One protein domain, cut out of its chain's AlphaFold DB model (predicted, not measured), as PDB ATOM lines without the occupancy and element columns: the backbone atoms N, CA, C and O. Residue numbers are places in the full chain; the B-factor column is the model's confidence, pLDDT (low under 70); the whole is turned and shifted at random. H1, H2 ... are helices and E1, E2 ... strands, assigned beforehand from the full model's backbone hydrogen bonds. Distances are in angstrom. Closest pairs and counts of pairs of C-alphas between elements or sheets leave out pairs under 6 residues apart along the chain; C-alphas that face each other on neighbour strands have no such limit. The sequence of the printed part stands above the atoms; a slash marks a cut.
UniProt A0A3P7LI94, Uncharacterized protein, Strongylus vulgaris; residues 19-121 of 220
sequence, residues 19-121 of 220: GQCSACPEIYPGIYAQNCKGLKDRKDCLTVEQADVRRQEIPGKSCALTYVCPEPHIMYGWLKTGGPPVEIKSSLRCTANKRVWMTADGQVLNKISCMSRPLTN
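AT A GLANCE: This is residues 19 to 121 of the 220 residues of an uncharacterized protein of Strongylus vulgaris (UniProt A0A3P7LI94). Little regular structure is here: two small antiparallel sheets, joined by long loops, are set along an elongated body, E1-E2-E4 toward one end with H1 over it, E3-E5 near the middle. Of 103 printed residues, 37 are in two helices and five strands, H1 H2 E1 E2 E3 E4 E5, class mixed. It is compact, radius of gyration of the C-alphas 13.4 A, spanning 46 by 28 by 21 A.

IN THESE COORDINATES: E1 is residues 54 to 58, E2 62 to 66, E4 92 to 94. E3, 73 to 79, and E5, 109 to 116, each measure 19.1 A. H1, 20 to 23, begins at (316.643, 261.870, 266.674); H2 is 27 to 31; E5 ends at (287.290, 270.560, 256.319).

HOW THE PARTS SIT: Hairpin E1 and E2 has N 56 and O 64 2.8 A apart; E2 and E4, N 65 and O 92, 2.9 A; E3 and E5, N 76 and O 113, 2.9 A. H1 is on the first sheet, height 7.8 A, only just over E2 with 3 C-alphas; closest C-alphas, Cys 21 and Cys 63, 5.1 A. H2 and E5 come closest at C-alphas Ile 31 and Lys 111, 4.8 A. H2's O i to N i+4 pair is within hydrogen-bond range; H1 is too short for one.

THE WHOLE: The farthest C-alphas, Gly 60 and Asn 121, are 46.8 A apart. The printed part has no cut. Links H2 to E1, E3 to E4 and E4 to E5 are long. pLDDT is under 70 in 26 residues, among them 34 to 44.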
ATOM      1  N   GLY A  19     317.961 258.044 263.720       60.94
ATOM      2  CA  GLY A  19     318.184 259.455 264.083       60.94
ATOM      3  C   GLY A  19     317.312 259.961 265.233       60.94
ATOM      4  O   GLY A  19     316.537 259.204 265.821       60.94
ATOM      5  N   GLN A  20     317.397 261.253 265.564       64.88
ATOM      6  CA  GLN A  20     316.643 261.870 266.674       64.88
ATOM      7  C   GLN A  20     315.117 261.815 266.469       64.88
ATOM      8  O   GLN A  20     314.353 261.886 267.433       64.88
ATOM      9  N   CYS A  21     314.669 261.644 265.223       70.25
ATOM     10  CA  CYS A  21     313.267 261.458 264.855       70.25
ATOM     11  C   CYS A  21     312.665 260.115 265.307       70.25
ATOM     12  O   CYS A  21     311.440 260.014 265.382       70.25
ATOM     13  N   SER A  22     313.486 259.110 265.628       72.44
ATOM     14  CA  SER A  22     313.027 257.803 266.136       72.44
ATOM     15  C   SER A  22     312.385 257.894 267.526       72.44
ATOM     16  O   SER A  22     311.497 257.117 267.859       72.44
ATOM     17  N   ALA A  23     312.782 258.885 268.331       77.06
ATOM     18  CA  ALA A  23     312.223 259.126 269.660       77.06
ATOM     19  C   ALA A  23     310.860 259.849 269.627       77.06
ATOM     20  O   ALA A  23     310.257 260.074 270.678       77.06
ATOM     21  N   CYS A  24     310.394 260.253 268.442       80.69
ATOM     22  CA  CYS A  24     309.155 260.997 268.255       80.69
ATOM     23  C   CYS A  24     308.010 260.065 267.839       80.69
ATOM     24  O   CYS A  24     308.220 259.237 266.947       80.69
ATOM     25  N   PRO A  25     306.788 260.245 268.390       80.50
ATOM     26  CA  PRO A  25     305.628 259.426 268.034       80.50
ATOM     27  C   PRO A  25     305.461 259.343 266.519       80.50
ATOM     28  O   PRO A  25     305.574 260.381 265.863       80.50
ATOM     29  N   GLU A  26     305.230 258.148 265.968       78.94
ATOM     30  CA  GLU A  26     305.067 257.894 264.525       78.94
ATOM     31  C   GLU A  26     304.013 258.807 263.875       78.94
ATOM     32  O   GLU A  26     303.150 259.353 264.560       78.94
ATOM     33  N   ILE A  27     304.085 259.012 262.552       72.19
ATOM     34  CA  ILE A  27     303.065 259.816 261.857       72.19
ATOM     35  C   ILE A  27     301.710 259.124 261.982       72.19
ATOM     36  O   ILE A  27     300.782 259.725 262.504       72.19
ATOM     37  N   TYR A  28     301.608 257.854 261.606       64.81
ATOM     38  CA  TYR A  28     300.383 257.072 261.713       64.81
ATOM     39  C   TYR A  28     300.700 255.683 262.271       64.81
ATOM     40  O   TYR A  28     301.703 255.112 261.857       64.81
ATOM     41  N   PRO A  29     299.891 255.143 263.202       62.94
ATOM     42  CA  PRO A  29     298.716 255.740 263.852       62.94
ATOM     43  C   PRO A  29     299.072 256.692 265.015       62.94
ATOM     44  O   PRO A  29     298.213 256.984 265.848       62.94
ATOM     45  N   GLY A  30     300.325 257.156 265.113       78.56
ATOM     46  CA  GLY A  30     300.838 257.964 266.226       78.56
ATOM     47  C   GLY A  30     300.199 259.353 266.351       78.56
ATOM     48  O   GLY A  30     299.230 259.506 267.091       78.56
ATOM     49  N   ILE A  31     300.733 260.381 265.687       82.12
ATOM     50  CA  ILE A  31     300.239 261.766 265.825       82.12
ATOM     51  C   ILE A  31     299.102 262.105 264.855       82.12
ATOM     52  O   ILE A  31     298.216 262.875 265.207       82.12
ATOM     53  N   TYR A  32     299.074 261.531 263.658       81.31
ATOM     54  CA  TYR A  32     298.050 261.796 262.653       81.31
ATOM     55  C   TYR A  32     296.831 260.894 262.855       81.31
ATOM     56  O   TYR A  32     296.950 259.681 263.040       81.31
ATOM     57  N   ALA A  33     295.642 261.486 262.804       78.50
ATOM     58  CA  ALA A  33     294.370 260.787 262.824       78.50
ATOM     59  C   ALA A  33     293.628 261.041 261.508       78.50
ATOM     60  O   ALA A  33     293.252 262.167 261.202       78.50
ATOM     61  N   GLN A  34     293.344 259.973 260.764       66.00
ATOM     62  CA  GLN A  34     292.504 260.030 259.560       66.00
ATOM     63  C   GLN A  34     291.006 260.204 259.896       66.00
ATOM     64  O   GLN A  34     290.165 260.310 259.010       66.00
ATOM     65  N   ASN A  35     290.628 260.187 261.177       63.62
ATOM     66  CA  ASN A  35     289.239 260.022 261.578       63.62
ATOM     67  C   ASN A  35     288.624 261.302 262.169       63.62
ATOM     68  O   ASN A  35     289.012 261.740 263.248       63.62
ATOM     69  N   CYS A  36     287.600 261.824 261.488       59.59
ATOM     70  CA  CYS A  36     286.749 262.936 261.930       59.59
ATOM     71  C   CYS A  36     285.618 262.485 262.880       59.59
ATOM     72  O   CYS A  36     284.886 263.327 263.404       59.59
ATOM     73  N   LYS A  37     285.426 261.170 263.105       45.81
ATOM     74  CA  LYS A  37     284.357 260.633 263.971       45.81
ATOM     75  C   LYS A  37     284.499 261.200 265.384       45.81
ATOM     76  O   LYS A  37     285.443 260.883 266.101       45.81
ATOM     77  N   GLY A  38     283.537 262.036 265.765       47.12
ATOM     78  CA  GLY A  38     283.507 262.766 267.034       47.12
ATOM     79  C   GLY A  38     283.258 264.265 266.856       47.12
ATOM     80  O   GLY A  38     282.758 264.909 267.773       47.12
ATOM     81  N   LEU A  39     283.526 264.812 265.667       48.03
ATOM     82  CA  LEU A  39     283.220 266.198 265.319       48.03
ATOM     83  C   LEU A  39     282.007 266.209 264.384       48.03
ATOM     84  O   LEU A  39     282.144 265.989 263.185       48.03
ATOM     85  N   LYS A  40     280.812 266.425 264.952       46.31
ATOM     86  CA  LYS A  40     279.517 266.366 264.242       46.31
ATOM     87  C   LYS A  40     279.445 267.272 262.996       46.31
ATOM     88  O   LYS A  40     278.683 266.973 262.084       46.31
ATOM     89  N   ASP A  41     280.290 268.300 262.923       49.25
ATOM     90  CA  ASP A  41     280.226 269.360 261.906       49.25
ATOM     91  C   ASP A  41     281.332 269.280 260.836       49.25
ATOM     92  O   ASP A  41     281.557 270.248 260.103       49.25
ATOM     93  N   ARG A  42     282.071 268.159 260.753       51.62
ATOM     94  CA  ARG A  42     283.206 267.986 259.824       51.62
ATOM     95  C   ARG A  42     283.021 266.743 258.967       51.62
ATOM     96  O   ARG A  42     282.909 265.639 259.489       51.62
ATOM     97  N   LYS A  43     282.948 266.946 257.650       53.56
ATOM     98  CA  LYS A  43     282.537 265.908 256.696       53.56
ATOM     99  C   LYS A  43     283.716 265.146 256.103       53.56
ATOM    100  O   LYS A  43     283.601 263.935 255.948       53.56
ATOM    101  N   ASP A  44     284.845 265.825 255.883       68.00
ATOM    102  CA  ASP A  44     285.988 265.256 255.170       68.00
ATOM    103  C   ASP A  44     287.287 265.383 255.978       68.00
ATOM    104  O   ASP A  44     287.681 266.469 256.421       68.00
ATOM    105  N   CYS A  45     287.937 264.235 256.172       72.69
ATOM    106  CA  CYS A  45     289.256 264.080 256.770       72.69
ATOM    107  C   CYS A  45     290.189 263.478 255.721       72.69
ATOM    108  O   CYS A  45     289.866 262.446 255.129       72.69
ATOM    109  N   LEU A  46     291.357 264.082 255.527       72.69
ATOM    110  CA  LEU A  46     292.350 263.553 254.598       72.69
ATOM    111  C   LEU A  46     293.160 262.419 255.234       72.69
ATOM    112  O   LEU A  46     293.436 262.416 256.436       72.69
ATOM    113  N   THR A  47     293.583 261.471 254.405       75.69
ATOM    114  CA  THR A  47     294.664 260.522 254.719       75.69
ATOM    115  C   THR A  47     295.998 261.248 254.921       75.69
ATOM    116  O   THR A  47     296.129 262.429 254.597       75.69
ATOM    117  N   VAL A  48     297.000 260.541 255.452       70.56
ATOM    118  CA  VAL A  48     298.374 261.054 255.597       70.56
ATOM    119  C   VAL A  48     298.933 261.483 254.240       70.56
ATOM    120  O   VAL A  48     299.559 262.536 254.135       70.56
ATOM    121  N   GLU A  49     298.663 260.689 253.205       70.94
ATOM    122  CA  GLU A  49     299.142 260.880 251.841       70.94
ATOM    123  C   GLU A  49     298.465 262.085 251.183       70.94
ATOM    124  O   GLU A  49     299.135 262.940 250.609       70.94
ATOM    125  N   GLN A  50     297.141 262.208 251.315       73.06
ATOM    126  CA  GLN A  50     296.390 263.353 250.781       73.06
ATOM    127  C   GLN A  50     296.751 264.677 251.469       73.06
ATOM    128  O   GLN A  50     296.635 265.735 250.857       73.06
ATOM    129  N   ALA A  51     297.159 264.614 252.736       75.75
ATOM    130  CA  ALA A  51     297.628 265.752 253.520       75.75
ATOM    131  C   ALA A  51     299.143 266.009 253.387       75.75
ATOM    132  O   ALA A  51     299.683 266.860 254.101       75.75
ATOM    133  N   ASP A  52     299.836 265.241 252.536       79.62
ATOM    134  CA  ASP A  52     301.290 265.241 252.339       79.62
ATOM    135  C   ASP A  52     302.080 265.393 253.651       79.62
ATOM    136  O   ASP A  52     302.966 266.244 253.797       79.62
ATOM    137  N   VAL A  53     301.698 264.614 254.668       77.62
ATOM    138  CA  VAL A  53     302.295 264.733 256.000       77.62
ATOM    139  C   VAL A  53     303.648 264.048 255.999       77.62
ATOM    140  O   VAL A  53     303.755 262.829 255.876       77.62
ATOM    141  N   ARG A  54     304.701 264.839 256.194       81.00
ATOM    142  CA  ARG A  54     306.085 264.372 256.142       81.00
ATOM    143  C   ARG A  54     306.816 264.663 257.431       81.00
ATOM    144  O   ARG A  54     306.614 265.684 258.088       81.00
ATOM    145  N   ARG A  55     307.715 263.745 257.767       81.31
ATOM    146  CA  ARG A  55     308.683 263.899 258.844       81.31
ATOM    147  C   ARG A  55     310.011 264.318 258.239       81.31
ATOM    148  O   ARG A  55     310.486 263.674 257.310       81.31
ATOM    149  N   GLN A  56     310.618 265.349 258.803       83.38
ATOM    150  CA  GLN A  56     311.938 265.817 258.411       83.38
ATOM    151  C   GLN A  56     312.840 265.888 259.639       83.38
ATOM    152  O   GLN A  56     312.515 266.545 260.628       83.38
ATOM    153  N   GLU A  57     313.990 265.225 259.583       80.94
ATOM    154  CA  GLU A  57     315.009 265.380 260.615       80.94
ATOM    155  C   GLU A  57     315.753 266.703 260.428       80.94
ATOM    156  O   GLU A  57     316.192 267.042 259.330       80.94
ATOM    157  N   ILE A  58     315.889 267.459 261.517       78.75
ATOM    158  CA  ILE A  58     316.748 268.636 261.597       78.75
ATOM    159  C   ILE A  58     318.024 268.183 262.318       78.75
ATOM    160  O   ILE A  58     317.968 267.949 263.534       78.75
ATOM    161  N   PRO A  59     319.158 268.058 261.598       72.25
ATOM    162  CA  PRO A  59     320.381 267.460 262.122       72.25
ATOM    163  C   PRO A  59     320.771 267.996 263.503       72.25
ATOM    164  O   PRO A  59     320.914 269.204 263.706       72.25
ATOM    165  N   GLY A  60     320.913 267.078 264.461       65.12
ATOM    166  CA  GLY A  60     321.395 267.356 265.816       65.12
ATOM    167  C   GLY A  60     320.466 268.174 266.720       65.12
ATOM    168  O   GLY A  60     320.870 268.481 267.841       65.12
ATOM    169  N   LYS A  61     319.253 268.540 266.281       70.69
ATOM    170  CA  LYS A  61     318.368 269.438 267.046       70.69
ATOM    171  C   LYS A  61     316.982 268.864 267.314       70.69
ATOM    172  O   LYS A  61     316.516 268.888 268.455       70.69
ATOM    173  N   SER A  62     316.273 268.448 266.270       79.88
ATOM    174  CA  SER A  62     314.844 268.155 266.383       79.88
ATOM    175  C   SER A  62     314.305 267.410 265.173       79.88
ATOM    176  O   SER A  62     314.922 267.361 264.120       79.88
ATOM    177  N   CYS A  63     313.094 266.903 265.306       83.31
ATOM    178  CA  CYS A  63     312.276 266.419 264.218       83.31
ATOM    179  C   CYS A  63     311.204 267.465 263.891       83.31
ATOM    180  O   CYS A  63     310.531 267.956 264.800       83.31
ATOM    181  N   ALA A  64     311.043 267.811 262.621       84.19
ATOM    182  CA  ALA A  64     309.940 268.623 262.132       84.19
ATOM    183  C   ALA A  64     308.878 267.737 261.473       84.19
ATOM    184  O   ALA A  64     309.197 266.723 260.851       84.19
ATOM    185  N   LEU A  65     307.617 268.131 261.610       81.69
ATOM    186  CA  LEU A  65     306.512 267.560 260.854       81.69
ATOM    187  C   LEU A  65     305.876 268.668 260.025       81.69
ATOM    188  O   LEU A  65     305.432 269.695 260.550       81.69
ATOM    189  N   THR A  66     305.894 268.449 258.717       82.62
ATOM    190  CA  THR A  66     305.321 269.318 257.695       82.62
ATOM    191  C   THR A  66     304.089 268.652 257.110       82.62
ATOM    192  O   THR A  66     303.954 267.432 257.156       82.62
ATOM    193  N   TYR A  67     303.181 269.457 256.582       82.25
ATOM    194  CA  TYR A  67     301.913 268.999 256.038       82.25
ATOM    195  C   TYR A  67     301.409 270.012 255.016       82.25
ATOM    196  O   TYR A  67     301.749 271.197 255.086       82.25
ATOM    197  N   VAL A  68     300.561 269.550 254.108       80.81
ATOM    198  CA  VAL A  68     299.842 270.377 253.144       80.81
ATOM    199  C   VAL A  68     298.378 269.964 253.192       80.81
ATOM    200  O   VAL A  68     298.011 268.903 252.703       80.81
ATOM    201  N   CYS A  69     297.525 270.804 253.778       75.38
ATOM    202  CA  CYS A  69     296.083 270.609 253.668       75.38
ATOM    203  C   CYS A  69     295.588 271.384 252.438       75.38
ATOM    204  O   CYS A  69     295.575 272.616 252.485       75.38
ATOM    205  N   PRO A  70     295.214 270.721 251.330       70.06
ATOM    206  CA  PRO A  70     294.605 271.405 250.198       70.06
ATOM    207  C   PRO A  70     293.258 272.010 250.601       70.06
ATOM    208  O   PRO A  70     292.482 271.384 251.328       70.06
ATOM    209  N   GLU A  71     292.949 273.202 250.087       60.06
ATOM    210  CA  GLU A  71     291.629 273.822 250.252       60.06
ATOM    211  C   GLU A  71     290.513 272.832 249.844       60.06
ATOM    212  O   GLU A  71     290.655 272.143 248.829       60.06
ATOM    213  N   PRO A  72     289.414 272.712 250.618       66.06
ATOM    214  CA  PRO A  72     289.001 273.548 251.756       66.06
ATOM    215  C   PRO A  72     289.473 273.049 253.143       66.06
ATOM    216  O   PRO A  72     288.861 273.377 254.168       66.06
ATOM    217  N   HIS A  73     290.502 272.199 253.202       72.69
ATOM    218  CA  HIS A  73     290.957 271.564 254.438       72.69
ATOM    219  C   HIS A  73     291.943 272.443 255.200       72.69
ATOM    220  O   HIS A  73     292.804 273.108 254.633       72.69
ATOM    221  N   ILE A  74     291.849 272.379 256.520       80.00
ATOM    222  CA  ILE A  74     292.726 273.057 257.462       80.00
ATOM    223  C   ILE A  74     293.322 272.013 258.403       80.00
ATOM    224  O   ILE A  74     292.656 271.048 258.782       80.00
ATOM    225  N   MET A  75     294.579 272.211 258.801       83.81
ATOM    226  CA  MET A  75     295.204 271.374 259.819       83.81
ATOM    227  C   MET A  75     294.665 271.751 261.190       83.81
ATOM    228  O   MET A  75     294.756 272.904 261.608       83.81
ATOM    229  N   TYR A  76     294.173 270.762 261.918       84.81
ATOM    230  CA  TYR A  76     293.772 270.928 263.303       84.81
ATOM    231  C   TYR A  76     294.549 269.994 264.215       84.81
ATOM    232  O   TYR A  76     294.924 268.891 263.821       84.81
ATOM    233  N   GLY A  77     294.734 270.428 265.458       83.19
ATOM    234  CA  GLY A  77     295.392 269.672 266.506       83.19
ATOM    235  C   GLY A  77     294.551 269.595 267.773       83.19
ATOM    236  O   GLY A  77     293.922 270.569 268.182       83.19
ATOM    237  N   TRP A  78     294.564 268.432 268.416       83.75
ATOM    238  CA  TRP A  78     294.015 268.243 269.755       83.75
ATOM    239  C   TRP A  78     295.130 268.422 270.773       83.75
ATOM    240  O   TRP A  78     296.110 267.671 270.766       83.75
ATOM    241  N   LEU A  79     294.971 269.404 271.657       79.06
ATOM    242  CA  LEU A  79     295.921 269.659 272.732       79.06
ATOM    243  C   LEU A  79     295.896 268.517 273.753       79.06
ATOM    244  O   LEU A  79     294.840 267.987 274.097       79.06
ATOM    245  N   LYS A  80     297.064 268.168 274.299       78.00
ATOM    246  CA  LYS A  80     297.185 267.161 275.366       78.00
ATOM    247  C   LYS A  80     296.467 267.585 276.654       78.00
ATOM    248  O   LYS A  80     296.041 266.731 277.421       78.00
ATOM    249  N   THR A  81     296.314 268.889 276.873       77.25
ATOM    250  CA  THR A  81     295.560 269.478 277.992       77.25
ATOM    251  C   THR A  81     294.043 269.319 277.856       77.25
ATOM    252  O   THR A  81     293.326 269.615 278.806       77.25
ATOM    253  N   GLY A  82     293.547 268.853 276.704       71.94
ATOM    254  CA  GLY A  82     292.119 268.771 276.396       71.94
ATOM    255  C   GLY A  82     291.565 270.051 275.763       71.94
ATOM    256  O   GLY A  82     292.300 271.010 275.517       71.94
ATOM    257  N   GLY A  83     290.259 270.044 275.482       67.44
ATOM    258  CA  GLY A  83     289.548 271.137 274.811       67.44
ATOM    259  C   GLY A  83     289.213 270.855 273.338       67.44
ATOM    260  O   GLY A  83     289.456 269.749 272.841       67.44
ATOM    261  N   PRO A  84     288.609 271.836 272.641       65.75
ATOM    262  CA  PRO A  84     288.287 271.710 271.226       65.75
ATOM    263  C   PRO A  84     289.561 271.679 270.360       65.75
ATOM    264  O   PRO A  84     290.597 272.211 270.766       65.75
ATOM    265  N   PRO A  85     289.502 271.081 269.156       76.44
ATOM    266  CA  PRO A  85     290.625 271.096 268.227       76.44
ATOM    267  C   PRO A  85     290.941 272.526 267.776       76.44
ATOM    268  O   PRO A  85     290.048 273.264 267.353       76.44
ATOM    269  N   VAL A  86     292.219 272.892 267.816       77.56
ATOM    270  CA  VAL A  86     292.721 274.211 267.408       77.56
ATOM    271  C   VAL A  86     293.325 274.147 266.012       77.56
ATOM    272  O   VAL A  86     293.884 273.124 265.624       77.56
ATOM    273  N   GLU A  87     293.195 275.220 265.239       80.88
ATOM    274  CA  GLU A  87     293.843 275.330 263.930       80.88
ATOM    275  C   GLU A  87     295.365 275.467 264.095       80.88
ATOM    276  O   GLU A  87     295.844 276.291 264.874       80.88
ATOM    277  N   ILE A  88     296.126 274.682 263.332       82.00
ATOM    278  CA  ILE A  88     297.588 274.706 263.324       82.00
ATOM    279  C   ILE A  88     298.058 275.329 262.011       82.00
ATOM    280  O   ILE A  88     297.856 274.777 260.929       82.00
ATOM    281  N   LYS A  89     298.737 276.474 262.107       76.62
ATOM    282  CA  LYS A  89     299.253 277.220 260.943       76.62
ATOM    283  C   LYS A  89     300.755 277.038 260.708       76.62
ATOM    284  O   LYS A  89     301.287 277.534 259.723       76.62
ATOM    285  N   SER A  90     301.444 276.360 261.622       77.12
ATOM    286  CA  SER A  90     302.902 276.223 261.628       77.12
ATOM    287  C   SER A  90     303.339 274.763 261.649       77.12
ATOM    288  O   SER A  90     302.670 273.925 262.249       77.12
ATOM    289  N   SER A  91     304.529 274.480 261.120       78.44
ATOM    290  CA  SER A  91     305.171 273.170 261.264       78.44
ATOM    291  C   SER A  91     305.310 272.760 262.732       78.44
ATOM    292  O   SER A  91     305.594 273.589 263.602       78.44
ATOM    293  N   LEU A  92     305.158 271.464 262.999       84.62
ATOM    294  CA  LEU A  92     305.302 270.916 264.344       84.62
ATOM    295  C   LEU A  92     306.742 270.503 264.604       84.62
ATOM    296  O   LEU A  92     307.475 270.135 263.685       84.62
ATOM    297  N   ARG A  93     307.140 270.531 265.872       88.81
ATOM    298  CA  ARG A  93     308.482 270.160 266.316       88.81
ATOM    299  C   ARG A  93     308.409 269.103 267.403       88.81
ATOM    300  O   ARG A  93     307.600 269.191 268.321       88.81
ATOM    301  N   CYS A  94     309.306 268.139 267.330       85.12
ATOM    302  CA  CYS A  94     309.559 267.165 268.376       85.12
ATOM    303  C   CYS A  94     311.066 267.112 268.647       85.12
ATOM    304  O   CYS A  94     311.877 267.260 267.741       85.12
ATOM    305  N   THR A  95     311.462 266.944 269.904       80.50
ATOM    306  CA  THR A  95     312.877 266.817 270.292       80.50
ATOM    307  C   THR A  95     313.091 265.482 270.985       80.50
ATOM    308  O   THR A  95     312.174 264.982 271.639       80.50
ATOM    309  N   ALA A  96     314.308 264.942 270.906       71.00
ATOM    310  CA  ALA A  96     314.660 263.674 271.547       71.00
ATOM    311  C   ALA A  96     314.397 263.669 273.071       71.00
ATOM    312  O   ALA A  96     314.057 262.632 273.639       71.00
ATOM    313  N   ASN A  97     314.495 264.840 273.715       76.38
ATOM    314  CA  ASN A  97     314.265 265.001 275.152       76.38
ATOM    315  C   ASN A  97     312.776 265.046 275.511       76.38
ATOM    316  O   ASN A  97     312.366 264.427 276.486       76.38
ATOM    317  N   LYS A  98     311.957 265.776 274.739       79.19
ATOM    318  CA  LYS A  98     310.530 265.940 275.059       79.19
ATOM    319  C   LYS A  98     309.659 264.800 274.528       79.19
ATOM    320  O   LYS A  98     308.619 264.536 275.118       79.19
ATOM    321  N   ARG A  99     310.067 264.140 273.433       85.38
ATOM    322  CA  ARG A  99     309.381 262.979 272.821       85.38
ATOM    323  C   ARG A  99     307.888 263.199 272.539       85.38
ATOM    324  O   ARG A  99     307.093 262.265 272.537       85.38
ATOM    325  N   VAL A 100     307.501 264.451 272.306       85.94
ATOM    326  CA  VAL A 100     306.133 264.859 271.981       85.94
ATOM    327  C   VAL A 100     306.153 265.860 270.838       85.94
ATOM    328  O   VAL A 100     307.112 266.621 270.689       85.94
ATOM    329  N   TRP A 101     305.084 265.863 270.046       85.50
ATOM    330  CA  TRP A 101     304.864 266.868 269.015       85.50
ATOM    331  C   TRP A 101     304.310 268.143 269.640       85.50
ATOM    332  O   TRP A 101     303.360 268.099 270.423       85.50
ATOM    333  N   MET A 102     304.925 269.272 269.301       87.69
ATOM    334  CA  MET A 102     304.521 270.588 269.777       87.69
ATOM    335  C   MET A 102     304.408 271.579 268.628       87.69
ATOM    336  O   MET A 102     305.119 271.480 267.626       87.69
ATOM    337  N   THR A 103     303.547 272.564 268.816       85.50
ATOM    338  CA  THR A 103     303.483 273.779 268.003       85.50
ATOM    339  C   THR A 103     304.675 274.706 268.290       85.50
ATOM    340  O   THR A 103     305.456 274.478 269.220       85.50
ATOM    341  N   ALA A 104     304.845 275.762 267.488       80.50
ATOM    342  CA  ALA A 104     305.945 276.717 267.652       80.50
ATOM    343  C   ALA A 104     305.896 277.493 268.986       80.50
ATOM    344  O   ALA A 104     306.943 277.820 269.538       80.50
ATOM    345  N   ASP A 105     304.696 277.733 269.516       80.38
ATOM    346  CA  ASP A 105     304.418 278.344 270.822       80.38
ATOM    347  C   ASP A 105     304.501 277.345 271.994       80.38
ATOM    348  O   ASP A 105     304.329 277.718 273.151       80.38
ATOM    349  N   GLY A 106     304.830 276.077 271.720       83.19
ATOM    350  CA  GLY A 106     305.135 275.075 272.742       83.19
ATOM    351  C   GLY A 106     303.936 274.281 273.261       83.19
ATOM    352  O   GLY A 106     304.098 273.516 274.215       83.19
ATOM    353  N   GLN A 107     302.759 274.403 272.642       84.69
ATOM    354  CA  GLN A 107     301.598 273.593 273.004       84.69
ATOM    355  C   GLN A 107     301.815 272.140 272.580       84.69
ATOM    356  O   GLN A 107     302.215 271.858 271.452       84.69
ATOM    357  N   VAL A 108     301.551 271.202 273.489       87.75
ATOM    358  CA  VAL A 108     301.737 269.767 273.243       87.75
ATOM    359  C   VAL A 108     300.485 269.179 272.602       87.75
ATOM    360  O   VAL A 108     299.384 269.332 273.131       87.75
ATOM    361  N   LEU A 109     300.667 268.446 271.506       82.00
ATOM    362  CA  LEU A 109     299.589 267.839 270.733       82.00
ATOM    363  C   LEU A 109     299.472 266.341 271.009       82.00
ATOM    364  O   LEU A 109     300.470 265.632 271.130       82.00
ATOM    365  N   ASN A 110     298.232 265.865 271.089       82.19
ATOM    366  CA  ASN A 110     297.899 264.448 271.193       82.19
ATOM    367  C   ASN A 110     297.624 263.836 269.814       82.19
ATOM    368  O   ASN A 110     298.091 262.743 269.510       82.19
ATOM    369  N   LYS A 111     296.877 264.562 268.974       85.06
ATOM    370  CA  LYS A 111     296.542 264.174 267.600       85.06
ATOM    371  C   LYS A 111     296.492 265.392 266.690       85.06
ATOM    372  O   LYS A 111     296.244 266.498 267.171       85.06
ATOM    373  N   ILE A 112     296.661 265.171 265.393       84.56
ATOM    374  CA  ILE A 112     296.428 266.151 264.331       84.56
ATOM    375  C   ILE A 112     295.666 265.525 263.165       84.56
ATOM    376  O   ILE A 112     295.705 264.308 262.982       84.56
ATOM    377  N   SER A 113     294.983 266.349 262.376       84.19
ATOM    378  CA  SER A 113     294.289 265.914 261.164       84.19
ATOM    379  C   SER A 113     294.036 267.094 260.223       84.19
ATOM    380  O   SER A 113     293.659 268.175 260.688       84.19
ATOM    381  N   CYS A 114     294.197 266.890 258.911       79.50
ATOM    382  CA  CYS A 114     293.657 267.818 257.918       79.50
ATOM    383  C   CYS A 114     292.154 267.563 257.774       79.50
ATOM    384  O   CYS A 114     291.738 266.497 257.317       79.50
ATOM    385  N   MET A 115     291.348 268.556 258.139       75.56
ATOM    386  CA  MET A 115     289.889 268.464 258.143       75.56
ATOM    387  C   MET A 115     289.269 269.650 257.424       75.56
ATOM    388  O   MET A 115     289.786 270.764 257.509       75.56
ATOM    389  N   SER A 116     288.119 269.446 256.787       68.56
ATOM    390  CA  SER A 116     287.290 270.560 256.319       68.56
ATOM    391  C   SER A 116     287.000 271.536 257.470       68.56
ATOM    392  O   SER A 116     286.834 271.110 258.622       68.56
ATOM    393  N   ARG A 117     286.887 272.838 257.171       60.53
ATOM    394  CA  ARG A 117     286.431 273.836 258.156       60.53
ATOM    395  C   ARG A 117     285.129 273.369 258.833       60.53
ATOM    396  O   ARG A 117     284.295 272.763 258.155       60.53
ATOM    397  N   PRO A 118     284.938 273.628 260.142       50.47
ATOM    398  CA  PRO A 118     283.664 273.355 260.791       50.47
ATOM    399  C   PRO A 118     282.568 274.105 260.038       50.47
ATOM    400  O   PRO A 118     282.686 275.308 259.797       50.47
ATOM    401  N   LEU A 119     281.520 273.388 259.638       48.19
ATOM    402  CA  LEU A 119     280.322 274.022 259.109       48.19
ATOM    403  C   LEU A 119     279.745 274.880 260.241       48.19
ATOM    404  O   LEU A 119     279.255 274.348 261.230       48.19
ATOM    405  N   THR A 120     279.821 276.207 260.130       38.25
ATOM    406  CA  THR A 120     279.243 277.154 261.100       38.25
ATOM    407  C   THR A 120     277.724 277.225 260.965       38.25
ATOM    408  O   THR A 120     277.179 278.303 260.797       38.25
ATOM    409  N   ASN A 121     277.054 276.073 260.987       35.31
ATOM    410  CA  ASN A 121     275.605 275.936 261.058       35.31
ATOM    411  C   ASN A 121     275.287 274.598 261.732       35.31
ATOM    412  O   ASN A 121     275.184 273.561 261.075       35.31
TER     413      ASN A 121